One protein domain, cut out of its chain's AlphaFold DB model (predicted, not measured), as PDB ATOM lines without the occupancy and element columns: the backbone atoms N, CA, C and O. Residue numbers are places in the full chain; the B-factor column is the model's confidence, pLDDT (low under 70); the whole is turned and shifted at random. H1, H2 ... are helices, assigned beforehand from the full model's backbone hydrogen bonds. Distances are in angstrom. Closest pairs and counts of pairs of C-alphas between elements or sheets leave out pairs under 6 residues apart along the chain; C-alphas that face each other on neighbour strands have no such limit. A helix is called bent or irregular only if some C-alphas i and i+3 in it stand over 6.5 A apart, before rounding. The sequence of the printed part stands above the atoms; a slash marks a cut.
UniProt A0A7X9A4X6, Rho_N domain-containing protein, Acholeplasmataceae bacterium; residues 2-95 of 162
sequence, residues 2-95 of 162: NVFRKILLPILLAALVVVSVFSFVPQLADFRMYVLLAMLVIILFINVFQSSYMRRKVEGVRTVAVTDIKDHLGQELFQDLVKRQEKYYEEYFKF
ATOM      1  N   ASN A   2      12.850  11.309 -27.548       66.75
ATOM      2  CA  ASN A   2      11.557  11.063 -26.874       66.75
ATOM      3  C   ASN A   2      10.779   9.836 -27.370       66.75
ATOM      4  O   ASN A   2      10.060   9.224 -26.593       66.75
ATOM      5  N   VAL A   3      10.905   9.465 -28.646       66.06
ATOM      6  CA  VAL A   3      10.091   8.380 -29.218       66.06
ATOM      7  C   VAL A   3      10.605   6.999 -28.798       66.06
ATOM      8  O   VAL A   3       9.810   6.132 -28.455       66.06
ATOM      9  N   PHE A   4      11.930   6.834 -28.708       69.00
ATOM     10  CA  PHE A   4      12.558   5.632 -28.151       69.00
ATOM     11  C   PHE A   4      12.130   5.409 -26.697       69.00
ATOM     12  O   PHE A   4      11.594   4.356 -26.382       69.00
ATOM     13  N   ARG A   5      12.241   6.428 -25.830       75.06
ATOM     14  CA  ARG A   5      11.779   6.329 -24.433       75.06
ATOM     15  C   ARG A   5      10.269   6.098 -24.311       75.06
ATOM     16  O   ARG A   5       9.858   5.328 -23.461       75.06
ATOM     17  N   LYS A   6       9.438   6.719 -25.153       77.31
ATOM     18  CA  LYS A   6       7.974   6.562 -25.080       77.31
ATOM     19  C   LYS A   6       7.469   5.189 -25.527       77.31
ATOM     20  O   LYS A   6       6.369   4.827 -25.137       77.31
ATOM     21  N   ILE A   7       8.230   4.457 -26.339       77.94
ATOM     22  CA  ILE A   7       7.792   3.171 -26.903       77.94
ATOM     23  C   ILE A   7       8.578   2.007 -26.296       77.94
ATOM     24  O   ILE A   7       7.980   1.048 -25.826       77.94
ATOM     25  N   LEU A   8       9.906   2.104 -26.220       80.69
ATOM     26  CA  LEU A   8      10.749   1.024 -25.703       80.69
ATOM     27  C   LEU A   8      10.583   0.821 -24.191       80.69
ATOM     28  O   LEU A   8      10.502  -0.311 -23.728       80.69
ATOM     29  N   LEU A   9      10.504   1.912 -23.421       83.62
ATOM     30  CA  LEU A   9      10.406   1.847 -21.963       83.62
ATOM     31  C   LEU A   9       9.138   1.125 -21.471       83.62
ATOM     32  O   LEU A   9       9.294   0.210 -20.668       83.62
ATOM     33  N   PRO A  10       7.910   1.443 -21.936       86.31
ATOM     34  CA  PRO A  10       6.719   0.724 -21.482       86.31
ATOM     35  C   PRO A  10       6.706  -0.744 -21.918       86.31
ATOM     36  O   PRO A  10       6.227  -1.585 -21.164       86.31
ATOM     37  N   ILE A  11       7.261  -1.075 -23.090       85.62
ATOM     38  CA  ILE A  11       7.355  -2.465 -23.564       85.62
ATOM     39  C   ILE A  11       8.313  -3.273 -22.684       85.62
ATOM     40  O   ILE A  11       7.984  -4.385 -22.281       85.62
ATOM     41  N   LEU A  12       9.468  -2.703 -22.336       86.31
ATOM     42  CA  LEU A  12      10.436  -3.343 -21.447       86.31
ATOM     43  C   LEU A  12       9.872  -3.521 -20.029       86.31
ATOM     44  O   LEU A  12      10.070  -4.562 -19.410       86.31
ATOM     45  N   LEU A  13       9.109  -2.539 -19.541       90.38
ATOM     46  CA  LEU A  13       8.423  -2.615 -18.250       90.38
ATOM     47  C   LEU A  13       7.340  -3.703 -18.250       90.38
ATOM     48  O   LEU A  13       7.298  -4.524 -17.339       90.38
ATOM     49  N   ALA A  14       6.512  -3.763 -19.296       88.50
ATOM     50  CA  ALA A  14       5.509  -4.811 -19.463       88.50
ATOM     51  C   ALA A  14       6.154  -6.202 -19.545       88.50
ATOM     52  O   ALA A  14       5.683  -7.141 -18.906       88.50
ATOM     53  N   ALA A  15       7.268  -6.324 -20.269       87.25
ATOM     54  CA  ALA A  15       8.034  -7.558 -20.350       87.25
ATOM     55  C   ALA A  15       8.546  -8.011 -18.974       87.25
ATOM     56  O   ALA A  15       8.385  -9.172 -18.602       87.25
ATOM     57  N   LEU A  16       9.098  -7.084 -18.189       90.19
ATOM     58  CA  LEU A  16       9.592  -7.360 -16.841       90.19
ATOM     59  C   LEU A  16       8.462  -7.808 -15.903       90.19
ATOM     60  O   LEU A  16       8.633  -8.769 -15.155       90.19
ATOM     61  N   VAL A  17       7.288  -7.172 -15.984       91.44
ATOM     62  CA  VAL A  17       6.099  -7.567 -15.209       91.44
ATOM     63  C   VAL A  17       5.654  -8.985 -15.566       91.44
ATOM     64  O   VAL A  17       5.428  -9.791 -14.666       91.44
ATOM     65  N   VAL A  18       5.581  -9.323 -16.857       87.62
ATOM     66  CA  VAL A  18       5.213 -10.677 -17.307       87.62
ATOM     67  C   VAL A  18       6.204 -11.711 -16.773       87.62
ATOM     68  O   VAL A  18       5.791 -12.710 -16.189       87.62
ATOM     69  N   VAL A  19       7.508 -11.456 -16.894       86.88
ATOM     70  CA  VAL A  19       8.546 -12.360 -16.371       86.88
ATOM     71  C   VAL A  19       8.432 -12.523 -14.853       86.88
ATOM     72  O   VAL A  19       8.535 -13.639 -14.348       86.88
ATOM     73  N   SER A  20       8.163 -11.437 -14.124       87.94
ATOM     74  CA  SER A  20       7.991 -11.470 -12.669       87.94
ATOM     75  C   SER A  20       6.797 -12.340 -12.257       87.94
ATOM     76  O   SER A  20       6.954 -13.257 -11.453       87.94
ATOM     77  N   VAL A  21       5.625 -12.150 -12.873       89.00
ATOM     78  CA  VAL A  21       4.417 -12.943 -12.576       89.00
ATOM     79  C   VAL A  21       4.647 -14.437 -12.824       89.00
ATOM     80  O   VAL A  21       4.317 -15.263 -11.974       89.00
ATOM     81  N   PHE A  22       5.279 -14.796 -13.944       86.38
ATOM     82  CA  PHE A  22       5.594 -16.194 -14.265       86.38
ATOM     83  C   PHE A  22       6.688 -16.804 -13.379       86.38
ATOM     84  O   PHE A  22       6.811 -18.028 -13.323       86.38
ATOM     85  N   SER A  23       7.480 -15.981 -12.683       85.69
ATOM     86  CA  SER A  23       8.494 -16.448 -11.735       85.69
ATOM     87  C   SER A  23       7.923 -16.729 -10.342       85.69
ATOM     88  O   SER A  23       8.405 -17.639  -9.674       85.69
ATOM     89  N   PHE A  24       6.929 -15.958  -9.889       88.50
ATOM     90  CA  PHE A  24       6.384 -16.063  -8.527       88.50
ATOM     91  C   PHE A  24       5.125 -16.933  -8.416       88.50
ATOM     92  O   PHE A  24       4.757 -17.322  -7.308       88.50
ATOM     93  N   VAL A  25       4.462 -17.258  -9.532       90.38
ATOM     94  CA  VAL A  25       3.231 -18.060  -9.531       90.38
ATOM     95  C   VAL A  25       3.540 -19.507  -9.952       90.38
ATOM     96  O   VAL A  25       3.673 -19.783 -11.146       90.38
ATOM     97  N   PRO A  26       3.611 -20.468  -9.009       85.56
ATOM     98  CA  PRO A  26       3.978 -21.856  -9.315       85.56
ATOM     99  C   PRO A  26       2.947 -22.582 -10.194       85.56
ATOM    100  O   PRO A  26       3.299 -23.501 -10.923       85.56
ATOM    101  N   GLN A  27       1.689 -22.134 -10.188       87.69
ATOM    102  CA  GLN A  27       0.595 -22.693 -10.998       87.69
ATOM    103  C   GLN A  27       0.770 -22.446 -12.509       87.69
ATOM    104  O   GLN A  27       0.097 -23.074 -13.317       87.69
ATOM    105  N   LEU A  28       1.662 -21.528 -12.897       82.94
ATOM    106  CA  LEU A  28       1.939 -21.178 -14.293       82.94
ATOM    107  C   LEU A  28       3.239 -21.814 -14.819       82.94
ATOM    108  O   LEU A  28       3.636 -21.547 -15.956       82.94
ATOM    109  N   ALA A  29       3.908 -22.649 -14.014       82.88
ATOM    110  CA  ALA A  29       5.215 -23.217 -14.340       82.88
ATOM    111  C   ALA A  29       5.197 -24.068 -15.619       82.88
ATOM    112  O   ALA A  29       6.120 -23.958 -16.429       82.88
ATOM    113  N   ASP A  30       4.127 -24.832 -15.840       88.44
ATOM    114  CA  ASP A  30       3.973 -25.705 -17.012       88.44
ATOM    115  C   ASP A  30       3.896 -24.909 -18.324       88.44
ATOM    116  O   ASP A  30       4.367 -25.349 -19.374       88.44
ATOM    117  N   PHE A  31       3.373 -23.683 -18.263       87.25
ATOM    118  CA  PHE A  31       3.240 -22.800 -19.421       87.25
ATOM    119  C   PHE A  31       4.446 -21.876 -19.618       87.25
ATOM    120  O   PHE A  31       4.562 -21.242 -20.668       87.25
ATOM    121  N   ARG A  32       5.375 -21.804 -18.653       85.69
ATOM    122  CA  ARG A  32       6.497 -20.850 -18.646       85.69
ATOM    123  C   ARG A  32       7.337 -20.907 -19.922       85.69
ATOM    124  O   ARG A  32       7.652 -19.865 -20.486       85.69
ATOM    125  N   MET A  33       7.694 -22.102 -20.392       85.88
ATOM    126  CA  MET A  33       8.520 -22.259 -21.596       85.88
ATOM    127  C   MET A  33       7.791 -21.756 -22.851       85.88
ATOM    128  O   MET A  33       8.367 -21.009 -23.642       85.88
ATOM    129  N   TYR A  34       6.514 -22.113 -23.004       89.94
ATOM    130  CA  TYR A  34       5.687 -21.673 -24.128       89.94
ATOM    131  C   TYR A  34       5.466 -20.162 -24.113       89.94
ATOM    132  O   TYR A  34       5.544 -19.518 -25.157       89.94
ATOM    133  N   VAL A  35       5.250 -19.582 -22.931       87.62
ATOM    134  CA  VAL A  35       5.072 -18.136 -22.764       87.62
ATOM    135  C   VAL A  35       6.356 -17.382 -23.083       87.62
ATOM    136  O   VAL A  35       6.290 -16.385 -23.793       87.62
ATOM    137  N   LEU A  36       7.523 -17.855 -22.634       86.06
ATOM    138  CA  LEU A  36       8.805 -17.226 -22.971       86.06
ATOM    139  C   LEU A  36       9.076 -17.257 -24.480       86.06
ATOM    140  O   LEU A  36       9.493 -16.251 -25.054       86.06
ATOM    141  N   LEU A  37       8.790 -18.383 -25.138       89.81
ATOM    142  CA  LEU A  37       8.945 -18.514 -26.585       89.81
ATOM    143  C   LEU A  37       7.974 -17.592 -27.343       89.81
ATOM    144  O   LEU A  37       8.385 -16.860 -28.242       89.81
ATOM    145  N   ALA A  38       6.699 -17.572 -26.947       90.00
ATOM    146  CA  ALA A  38       5.691 -16.693 -27.535       90.00
ATOM    147  C   ALA A  38       6.027 -15.210 -27.320       90.00
ATOM    148  O   ALA A  38       5.916 -14.407 -28.243       90.00
ATOM    149  N   MET A  39       6.499 -14.847 -26.127       87.44
ATOM    150  CA  MET A  39       6.936 -13.497 -25.781       87.44
ATOM    151  C   MET A  39       8.113 -13.045 -26.648       87.44
ATOM    152  O   MET A  39       8.100 -11.921 -27.141       87.44
ATOM    153  N   LEU A  40       9.099 -13.914 -26.878       88.62
ATOM    154  CA  LEU A  40      10.232 -13.615 -27.750       88.62
ATOM    155  C   LEU A  40       9.769 -13.328 -29.183       88.62
ATOM    156  O   LEU A  40      10.157 -12.316 -29.765       88.62
ATOM    157  N   VAL A  41       8.879 -14.162 -29.721       93.25
ATOM    158  CA  VAL A  41       8.286 -13.950 -31.049       93.25
ATOM    159  C   VAL A  41       7.521 -12.622 -31.097       93.25
ATOM    160  O   VAL A  41       7.739 -11.818 -32.002       93.25
ATOM    161  N   ILE A  42       6.684 -12.340 -30.097       90.31
ATOM    162  CA  ILE A  42       5.921 -11.088 -29.996       90.31
ATOM    163  C   ILE A  42       6.851  -9.870 -29.942       90.31
ATOM    164  O   ILE A  42       6.618  -8.897 -30.656       90.31
ATOM    165  N   ILE A  43       7.925  -9.917 -29.151       87.00
ATOM    166  CA  ILE A  43       8.906  -8.827 -29.054       87.00
ATOM    167  C   ILE A  43       9.578  -8.582 -30.406       87.00
ATOM    168  O   ILE A  43       9.735  -7.425 -30.796       87.00
ATOM    169  N   LEU A  44       9.932  -9.636 -31.146       89.62
ATOM    170  CA  LEU A  44      10.511  -9.501 -32.485       89.62
ATOM    171  C   LEU A  44       9.532  -8.825 -33.453       89.62
ATOM    172  O   LEU A  44       9.908  -7.871 -34.135       89.62
ATOM    173  N   PHE A  45       8.266  -9.248 -33.467       91.12
ATOM    174  CA  PHE A  45       7.240  -8.619 -34.305       91.12
ATOM    175  C   PHE A  45       7.000  -7.153 -33.934       91.12
ATOM    176  O   PHE A  45       6.953  -6.292 -34.816       91.12
ATOM    177  N   ILE A  46       6.898  -6.849 -32.639       87.19
ATOM    178  CA  ILE A  46       6.744  -5.479 -32.141       87.19
ATOM    179  C   ILE A  46       7.957  -4.628 -32.532       87.19
ATOM    180  O   ILE A  46       7.778  -3.488 -32.950       87.19
ATOM    181  N   ASN A  47       9.176  -5.171 -32.466       86.06
ATOM    182  CA  ASN A  47      10.396  -4.462 -32.848       86.06
ATOM    183  C   ASN A  47      10.413  -4.128 -34.350       86.06
ATOM    184  O   ASN A  47      10.638  -2.975 -34.727       86.06
ATOM    185  N   VAL A  48      10.078  -5.095 -35.211       87.44
ATOM    186  CA  VAL A  48       9.965  -4.873 -36.663       87.44
ATOM    187  C   VAL A  48       8.912  -3.809 -36.973       87.44
ATOM    188  O   VAL A  48       9.166  -2.876 -37.742       87.44
ATOM    189  N   PHE A  49       7.741  -3.898 -36.341       85.88
ATOM    190  CA  PHE A  49       6.662  -2.932 -36.529       85.88
ATOM    191  C   PHE A  49       7.048  -1.534 -36.028       85.88
ATOM    192  O   PHE A  49       6.814  -0.536 -36.711       85.88
ATOM    193  N   GLN A  50       7.709  -1.455 -34.874       81.38
ATOM    194  CA  GLN A  50       8.241  -0.216 -34.318       81.38
ATOM    195  C   GLN A  50       9.262   0.419 -35.266       81.38
ATOM    196  O   GLN A  50       9.181   1.620 -35.517       81.38
ATOM    197  N   SER A  51      10.189  -0.369 -35.815       82.12
ATOM    198  CA  SER A  51      11.194   0.095 -36.780       82.12
ATOM    199  C   SER A  51      10.537   0.665 -38.038       82.12
ATOM    200  O   SER A  51      10.877   1.765 -38.481       82.12
ATOM    201  N   SER A  52       9.517  -0.021 -38.560       82.75
ATOM    202  CA  SER A  52       8.737   0.448 -39.708       82.75
ATOM    203  C   SER A  52       7.994   1.756 -39.410       82.75
ATOM    204  O   SER A  52       8.062   2.710 -40.187       82.75
ATOM    205  N   TYR A  53       7.335   1.845 -38.250       83.44
ATOM    206  CA  TYR A  53       6.620   3.048 -37.828       83.44
ATOM    207  C   TYR A  53       7.561   4.246 -37.636       83.44
ATOM    208  O   TYR A  53       7.270   5.350 -38.102       83.44
ATOM    209  N   MET A  54       8.713   4.032 -36.991       80.69
ATOM    210  CA  MET A  54       9.711   5.084 -36.779       80.69
ATOM    211  C   MET A  54      10.249   5.612 -38.096       80.69
ATOM    212  O   MET A  54      10.317   6.826 -38.287       80.69
ATOM    213  N   ARG A  55      10.599   4.695 -39.003       82.81
ATOM    214  CA  ARG A  55      11.163   5.026 -40.306       82.81
ATOM    215  C   ARG A  55      10.240   5.963 -41.078       82.81
ATOM    216  O   ARG A  55      10.687   7.025 -41.488       82.81
ATOM    217  N   ARG A  56       8.941   5.659 -41.139       82.56
ATOM    218  CA  ARG A  56       7.948   6.509 -41.819       82.56
ATOM    219  C   ARG A  56       7.888   7.932 -41.261       82.56
ATOM    220  O   ARG A  56       7.835   8.894 -42.020       82.56
ATOM    221  N   LYS A  57       7.903   8.083 -39.931       79.88
ATOM    222  CA  LYS A  57       7.843   9.409 -39.295       79.88
ATOM    223  C   LYS A  57       9.125  10.213 -39.521       79.88
ATOM    224  O   LYS A  57       9.057  11.419 -39.727       79.88
ATOM    225  N   VAL A  58      10.278   9.548 -39.473       82.38
ATOM    226  CA  VAL A  58      11.583  10.176 -39.719       82.38
ATOM    227  C   VAL A  58      11.714  10.586 -41.185       82.38
ATOM    228  O   VAL A  58      12.132  11.706 -41.468       82.38
ATOM    229  N   GLU A  59      11.307   9.720 -42.111       83.00
ATOM    230  CA  GLU A  59      11.336   9.996 -43.548       83.00
ATOM    231  C   GLU A  59      10.430  11.167 -43.918       83.00
ATOM    232  O   GLU A  59      10.876  12.041 -44.648       83.00
ATOM    233  N   GLY A  60       9.219  11.254 -43.357       84.25
ATOM    234  CA  GLY A  60       8.311  12.371 -43.630       84.25
ATOM    235  C   GLY A  60       8.858  13.738 -43.200       84.25
ATOM    236  O   GLY A  60       8.699  14.719 -43.914       84.25
ATOM    237  N   VAL A  61       9.547  13.821 -42.056       83.00
ATOM    238  CA  VAL A  61      10.196  15.078 -41.634       83.00
ATOM    239  C   VAL A  61      11.403  15.388 -42.524       83.00
ATOM    240  O   VAL A  61      11.619  16.539 -42.898       83.00
ATOM    241  N   ARG A  62      12.178  14.361 -42.897       87.00
ATOM    242  CA  ARG A  62      13.342  14.507 -43.778       87.00
ATOM    243  C   ARG A  62      12.943  14.986 -45.170       87.00
ATOM    244  O   ARG A  62      13.630  15.839 -45.717       87.00
ATOM    245  N   THR A  63      11.872  14.449 -45.750       86.62
ATOM    246  CA  THR A  63      11.420  14.863 -47.083       86.62
ATOM    247  C   THR A  63      10.979  16.314 -47.082       86.62
ATOM    248  O   THR A  63      11.401  17.040 -47.968       86.62
ATOM    249  N   VAL A  64      10.219  16.752 -46.074       90.25
ATOM    250  CA  VAL A  64       9.806  18.158 -45.938       90.25
ATOM    251  C   VAL A  64      11.026  19.072 -45.848       90.25
ATOM    252  O   VAL A  64      11.178  19.945 -46.688       90.25
ATOM    253  N   ALA A  65      11.958  18.802 -44.930       88.62
ATOM    254  CA  ALA A  65      13.155  19.632 -44.778       88.62
ATOM    255  C   ALA A  65      14.015  19.680 -46.057       88.62
ATOM    256  O   ALA A  65      14.539  20.727 -46.423       88.62
ATOM    257  N   VAL A  66      14.161  18.551 -46.758       86.94
ATOM    258  CA  VAL A  66      14.901  18.499 -48.030       86.94
ATOM    259  C   VAL A  66      14.176  19.272 -49.130       86.94
ATOM    260  O   VAL A  66      14.835  19.912 -49.946       86.94
ATOM    261  N   THR A  67      12.848  19.217 -49.171       90.62
ATOM    262  CA  THR A  67      12.046  20.007 -50.110       90.62
ATOM    263  C   THR A  67      12.186  21.497 -49.820       90.62
ATOM    264  O   THR A  67      12.519  22.242 -50.732       90.62
ATOM    265  N   ASP A  68      12.092  21.917 -48.557       90.75
ATOM    266  CA  ASP A  68      12.251  23.323 -48.167       90.75
ATOM    267  C   ASP A  68      13.627  23.876 -48.580       90.75
ATOM    268  O   ASP A  68      13.734  24.994 -49.091       90.75
ATOM    269  N   ILE A  69      14.692  23.077 -48.417       89.38
ATOM    270  CA  ILE A  69      16.045  23.432 -48.871       89.38
ATOM    271  C   ILE A  69      16.088  23.582 -50.395       89.38
ATOM    272  O   ILE A  69      16.678  24.537 -50.900       89.38
ATOM    273  N   LYS A  70      15.476  22.653 -51.138       90.19
ATOM    274  CA  LYS A  70      15.425  22.710 -52.608       90.19
ATOM    275  C   LYS A  70      14.673  23.937 -53.105       90.19
ATOM    276  O   LYS A  70      15.108  24.539 -54.084       90.19
ATOM    277  N   ASP A  71      13.595  24.310 -52.426       92.06
ATOM    278  CA  ASP A  71      12.771  25.458 -52.792       92.06
ATOM    279  C   ASP A  71      13.525  26.781 -52.587       92.06
ATOM    280  O   ASP A  71      13.417  27.682 -53.417       92.06
ATOM    281  N   HIS A  72      14.351  26.886 -51.538       91.62
ATOM    282  CA  HIS A  72      15.153  28.088 -51.273       91.62
ATOM    283  C   HIS A  72      16.439  28.168 -52.107       91.62
ATOM    284  O   HIS A  72      16.831  29.253 -52.530       91.62
ATOM    285  N   LEU A  73      17.126  27.042 -52.322       88.44
ATOM    286  CA  LEU A  73      18.433  27.004 -52.988       88.44
ATOM    287  C   LEU A  73      18.319  26.887 -54.519       88.44
ATOM    288  O   LEU A  73      19.249  27.242 -55.239       88.44
ATOM    289  N   GLY A  74      17.188  26.386 -55.018       89.94
ATOM    290  CA  GLY A  74      16.993  26.014 -56.417       89.94
ATOM    291  C   GLY A  74      17.500  24.600 -56.725       89.94
ATOM    292  O   GLY A  74      18.494  24.123 -56.170       89.94
ATOM    293  N   GLN A  75      16.812  23.909 -57.640       87.62
ATOM    294  CA  GLN A  75      17.064  22.491 -57.929       87.62
ATOM    295  C   GLN A  75      18.481  22.222 -58.459       87.62
ATOM    296  O   GLN A  75      19.123  21.278 -58.006       87.62
ATOM    297  N   GLU A  76      18.983  23.054 -59.371       89.62
ATOM    298  CA  GLU A  76      20.297  22.871 -60.008       89.62
ATOM    299  C   GLU A  76      21.456  23.005 -59.009       89.62
ATOM    300  O   GLU A  76      22.319  22.131 -58.932       89.62
ATOM    301  N   LEU A  77      21.445  24.057 -58.183       87.75
ATOM    302  CA  LEU A  77      22.470  24.288 -57.157       87.75
ATOM    303  C   LEU A  77      22.453  23.196 -56.084       87.75
ATOM    304  O   LEU A  77      23.509  22.755 -55.634       87.75
ATOM    305  N   PHE A  78      21.262  22.725 -55.703       92.69
ATOM    306  CA  PHE A  78      21.123  21.599 -54.786       92.69
ATOM    307  C   PHE A  78      21.736  20.318 -55.368       92.69
ATOM    308  O   PHE A  78      22.497  19.636 -54.686       92.69
ATOM    309  N   GLN A  79      21.439  19.999 -56.630       93.19
ATOM    310  CA  GLN A  79      21.978  18.812 -57.299       93.19
ATOM    311  C   GLN A  79      23.500  18.875 -57.446       93.19
ATOM    312  O   GLN A  79      24.187  17.884 -57.201       93.19
ATOM    313  N   ASP A  80      24.040  20.039 -57.801       94.38
ATOM    314  CA  ASP A  80      25.483  20.244 -57.887       94.38
ATOM    315  C   ASP A  80      26.175  20.085 -56.520       94.38
ATOM    316  O   ASP A  80      27.220  19.441 -56.415       94.38
ATOM    317  N   LEU A  81      25.569  20.597 -55.445       91.06
ATOM    318  CA  LEU A  81      26.092  20.447 -54.087       91.06
ATOM    319  C   LEU A  81      26.069  18.985 -53.614       91.06
ATOM    320  O   LEU A  81      27.050  18.517 -53.034       91.06
ATOM    321  N   VAL A  82      24.996  18.243 -53.912       93.19
ATOM    322  CA  VAL A  82      24.905  16.802 -53.622       93.19
ATOM    323  C   VAL A  82      25.976  16.022 -54.387       93.19
ATOM    324  O   VAL A  82      26.675  15.219 -53.777       93.19
ATOM    325  N   LYS A  83      26.186  16.302 -55.681       94.69
ATOM    326  CA  LYS A  83      27.243  15.659 -56.485       94.69
ATOM    327  C   LYS A  83      28.643  15.936 -55.948       94.69
ATOM    328  O   LYS A  83      29.480  15.039 -55.904       94.69
ATOM    329  N   ARG A  84      28.915  17.180 -55.545       93.62
ATOM    330  CA  ARG A  84      30.202  17.547 -54.936       93.62
ATOM    331  C   ARG A  84      30.428  16.807 -53.620       93.62
ATOM    332  O   ARG A  84      31.530  16.316 -53.390       93.62
ATOM    333  N   GLN A  85      29.392  16.693 -52.794       92.50
ATOM    334  CA  GLN A  85      29.442  15.940 -51.545       92.50
ATOM    335  C   GLN A  85      29.664  14.437 -51.787       92.50
ATOM    336  O   GLN A  85      30.518  13.842 -51.136       92.50
ATOM    337  N   GLU A  86      28.942  13.831 -52.732       91.50
ATOM    338  CA  GLU A  86      29.095  12.419 -53.107       91.50
ATOM    339  C   GLU A  86      30.515  12.125 -53.597       91.50
ATOM    340  O   GLU A  86      31.167  11.224 -53.079       91.50
ATOM    341  N   LYS A  87      31.048  12.959 -54.498       93.12
ATOM    342  CA  LYS A  87      32.425  12.835 -54.988       93.12
ATOM    343  C   LYS A  87      33.457  12.923 -53.860       93.12
ATOM    344  O   LYS A  87      34.397  12.135 -53.848       93.12
ATOM    345  N   TYR A  88      33.279  13.856 -52.922       89.88
ATOM    346  CA  TYR A  88      34.159  13.989 -51.760       89.88
ATOM    347  C   TYR A  88      34.116  12.743 -50.867       89.88
ATOM    348  O   TYR A  88      35.165  12.247 -50.468       89.88
ATOM    349  N   TYR A  89      32.925  12.201 -50.583       85.25
ATOM    350  CA  TYR A  89      32.795  10.963 -49.810       85.25
ATOM    351  C   TYR A  89      33.410   9.772 -50.537       85.25
ATOM    352  O   TYR A  89      34.162   9.018 -49.936       85.25
ATOM    353  N   GLU A  90      33.136   9.609 -51.828       87.69
ATOM    354  CA  GLU A  90      33.765   8.560 -52.621       87.69
ATOM    355  C   GLU A  90      35.289   8.652 -52.572       87.69
ATOM    356  O   GLU A  90      35.951   7.641 -52.393       87.69
ATOM    357  N   GLU A  91      35.859   9.844 -52.725       86.81
ATOM    358  CA  GLU A  91      37.304  10.065 -52.642       86.81
ATOM    359  C   GLU A  91      37.847   9.763 -51.238       86.81
ATOM    360  O   GLU A  91      38.865   9.090 -51.118       86.81
ATOM    361  N   TYR A  92      37.119  10.156 -50.187       84.62
ATOM    362  CA  TYR A  92      37.431   9.850 -48.788       84.62
ATOM    363  C   TYR A  92      37.344   8.355 -48.434       84.62
ATOM    364  O   TYR A  92      38.025   7.906 -47.519       84.62
ATOM    365  N   PHE A  93      36.524   7.570 -49.135       83.62
ATOM    366  CA  PHE A  93      36.389   6.125 -48.907       83.62
ATOM    367  C   PHE A  93      37.154   5.267 -49.930       83.62
ATOM    368  O   PHE A  93      37.305   4.067 -49.727       83.62
ATOM    369  N   LYS A  94      37.707   5.858 -51.000       79.69
ATOM    370  CA  LYS A  94      38.540   5.184 -52.024       79.69
ATOM    371  C   LYS A  94      39.960   4.834 -51.548       79.69
ATOM    372  O   LYS A  94      40.816   4.509 -52.367       79.69
ATOM    373  N   PHE A  95      40.228   4.879 -50.244       63.12
ATOM    374  CA  PHE A  95      41.564   4.637 -49.691       63.12
ATOM    375  C   PHE A  95      41.917   3.158 -49.449       63.12
ATOM    376  O   PHE A  95      43.048   2.879 -49.064       63.12
TER     377      PHE A  95
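What this domain is: This is residues 2 to 95 of the 162 residues of the protein "Rho_N domain-containing protein" of Acholeplasmataceae bacterium (UniProt A0A7X9A4X6). A long, narrow U with a bent-off foot: helix H1 runs to a sharp turn, the much longer helix H2 returns beside it with a gap between them and extends well past its first residue, and H3 turns off the far end of H2 as a corner. H1 and H2 meet at the turn, and contacts are few. The printed part has 94 residues with three named helices, H1, H2 and H3 along the chain, and no named strand; the class is all helix. It is extended, with a radius of gyration of the C-alphas of 23.3 A and spans of 70 by 34 by 17 A.

How they stand to each other: H1, residues 2 to 24, and H2, residues 26 to 73, touch only at the corner by their link, through residues 22 to 23 and 28 to 32 alone. Their closest C-alphas, those of Phe 22 and Leu 28, are 6.2 A apart. They run opposite ways at a shallow tilt of 1 degrees, centre to centre 15.0 A. H2 has a kink of 59 degrees near residue 33. H3, residues 75 to 93, is close to H2 but not clearly touching; their closest C-alphas, those of Lys 70 and Phe 78, are 6.2 A apart. H2 and H3 run opposite ways at a steep tilt of 55 degrees. H1 and H3 are apart. Every O i to N i+4 pair is within hydrogen-bond range in H3, against 17 of 19 in H1 and 40 of 44 in H2.

Where its parts are: H1 begins at C-alpha 2 (11.557, 11.063, -26.874) and is 33.2 A long; it is neither bent nor irregular, but only just: C-alphas 6 and 9 are 6.2 A apart. H2, 67.1 A long, begins at C-alpha 26 (3.978, -21.856, -9.315); it is irregular, with C-alphas 27 and 30 lying 7.5 A apart. H3, 26.9 A long, ends at C-alpha 93 (36.389, 6.125, -48.907).

The domain as a whole: The C-alphas farthest apart, those of Gln 27 and Glu 76, are 69.8 A apart. Both links are tight, and the printed part has no cut. Residues 80 to 95, of which 80 to 93 belong to H3, stand free. The mean pLDDT of the printed part is 86.3; residues 2 to 4 and 95 are under 70.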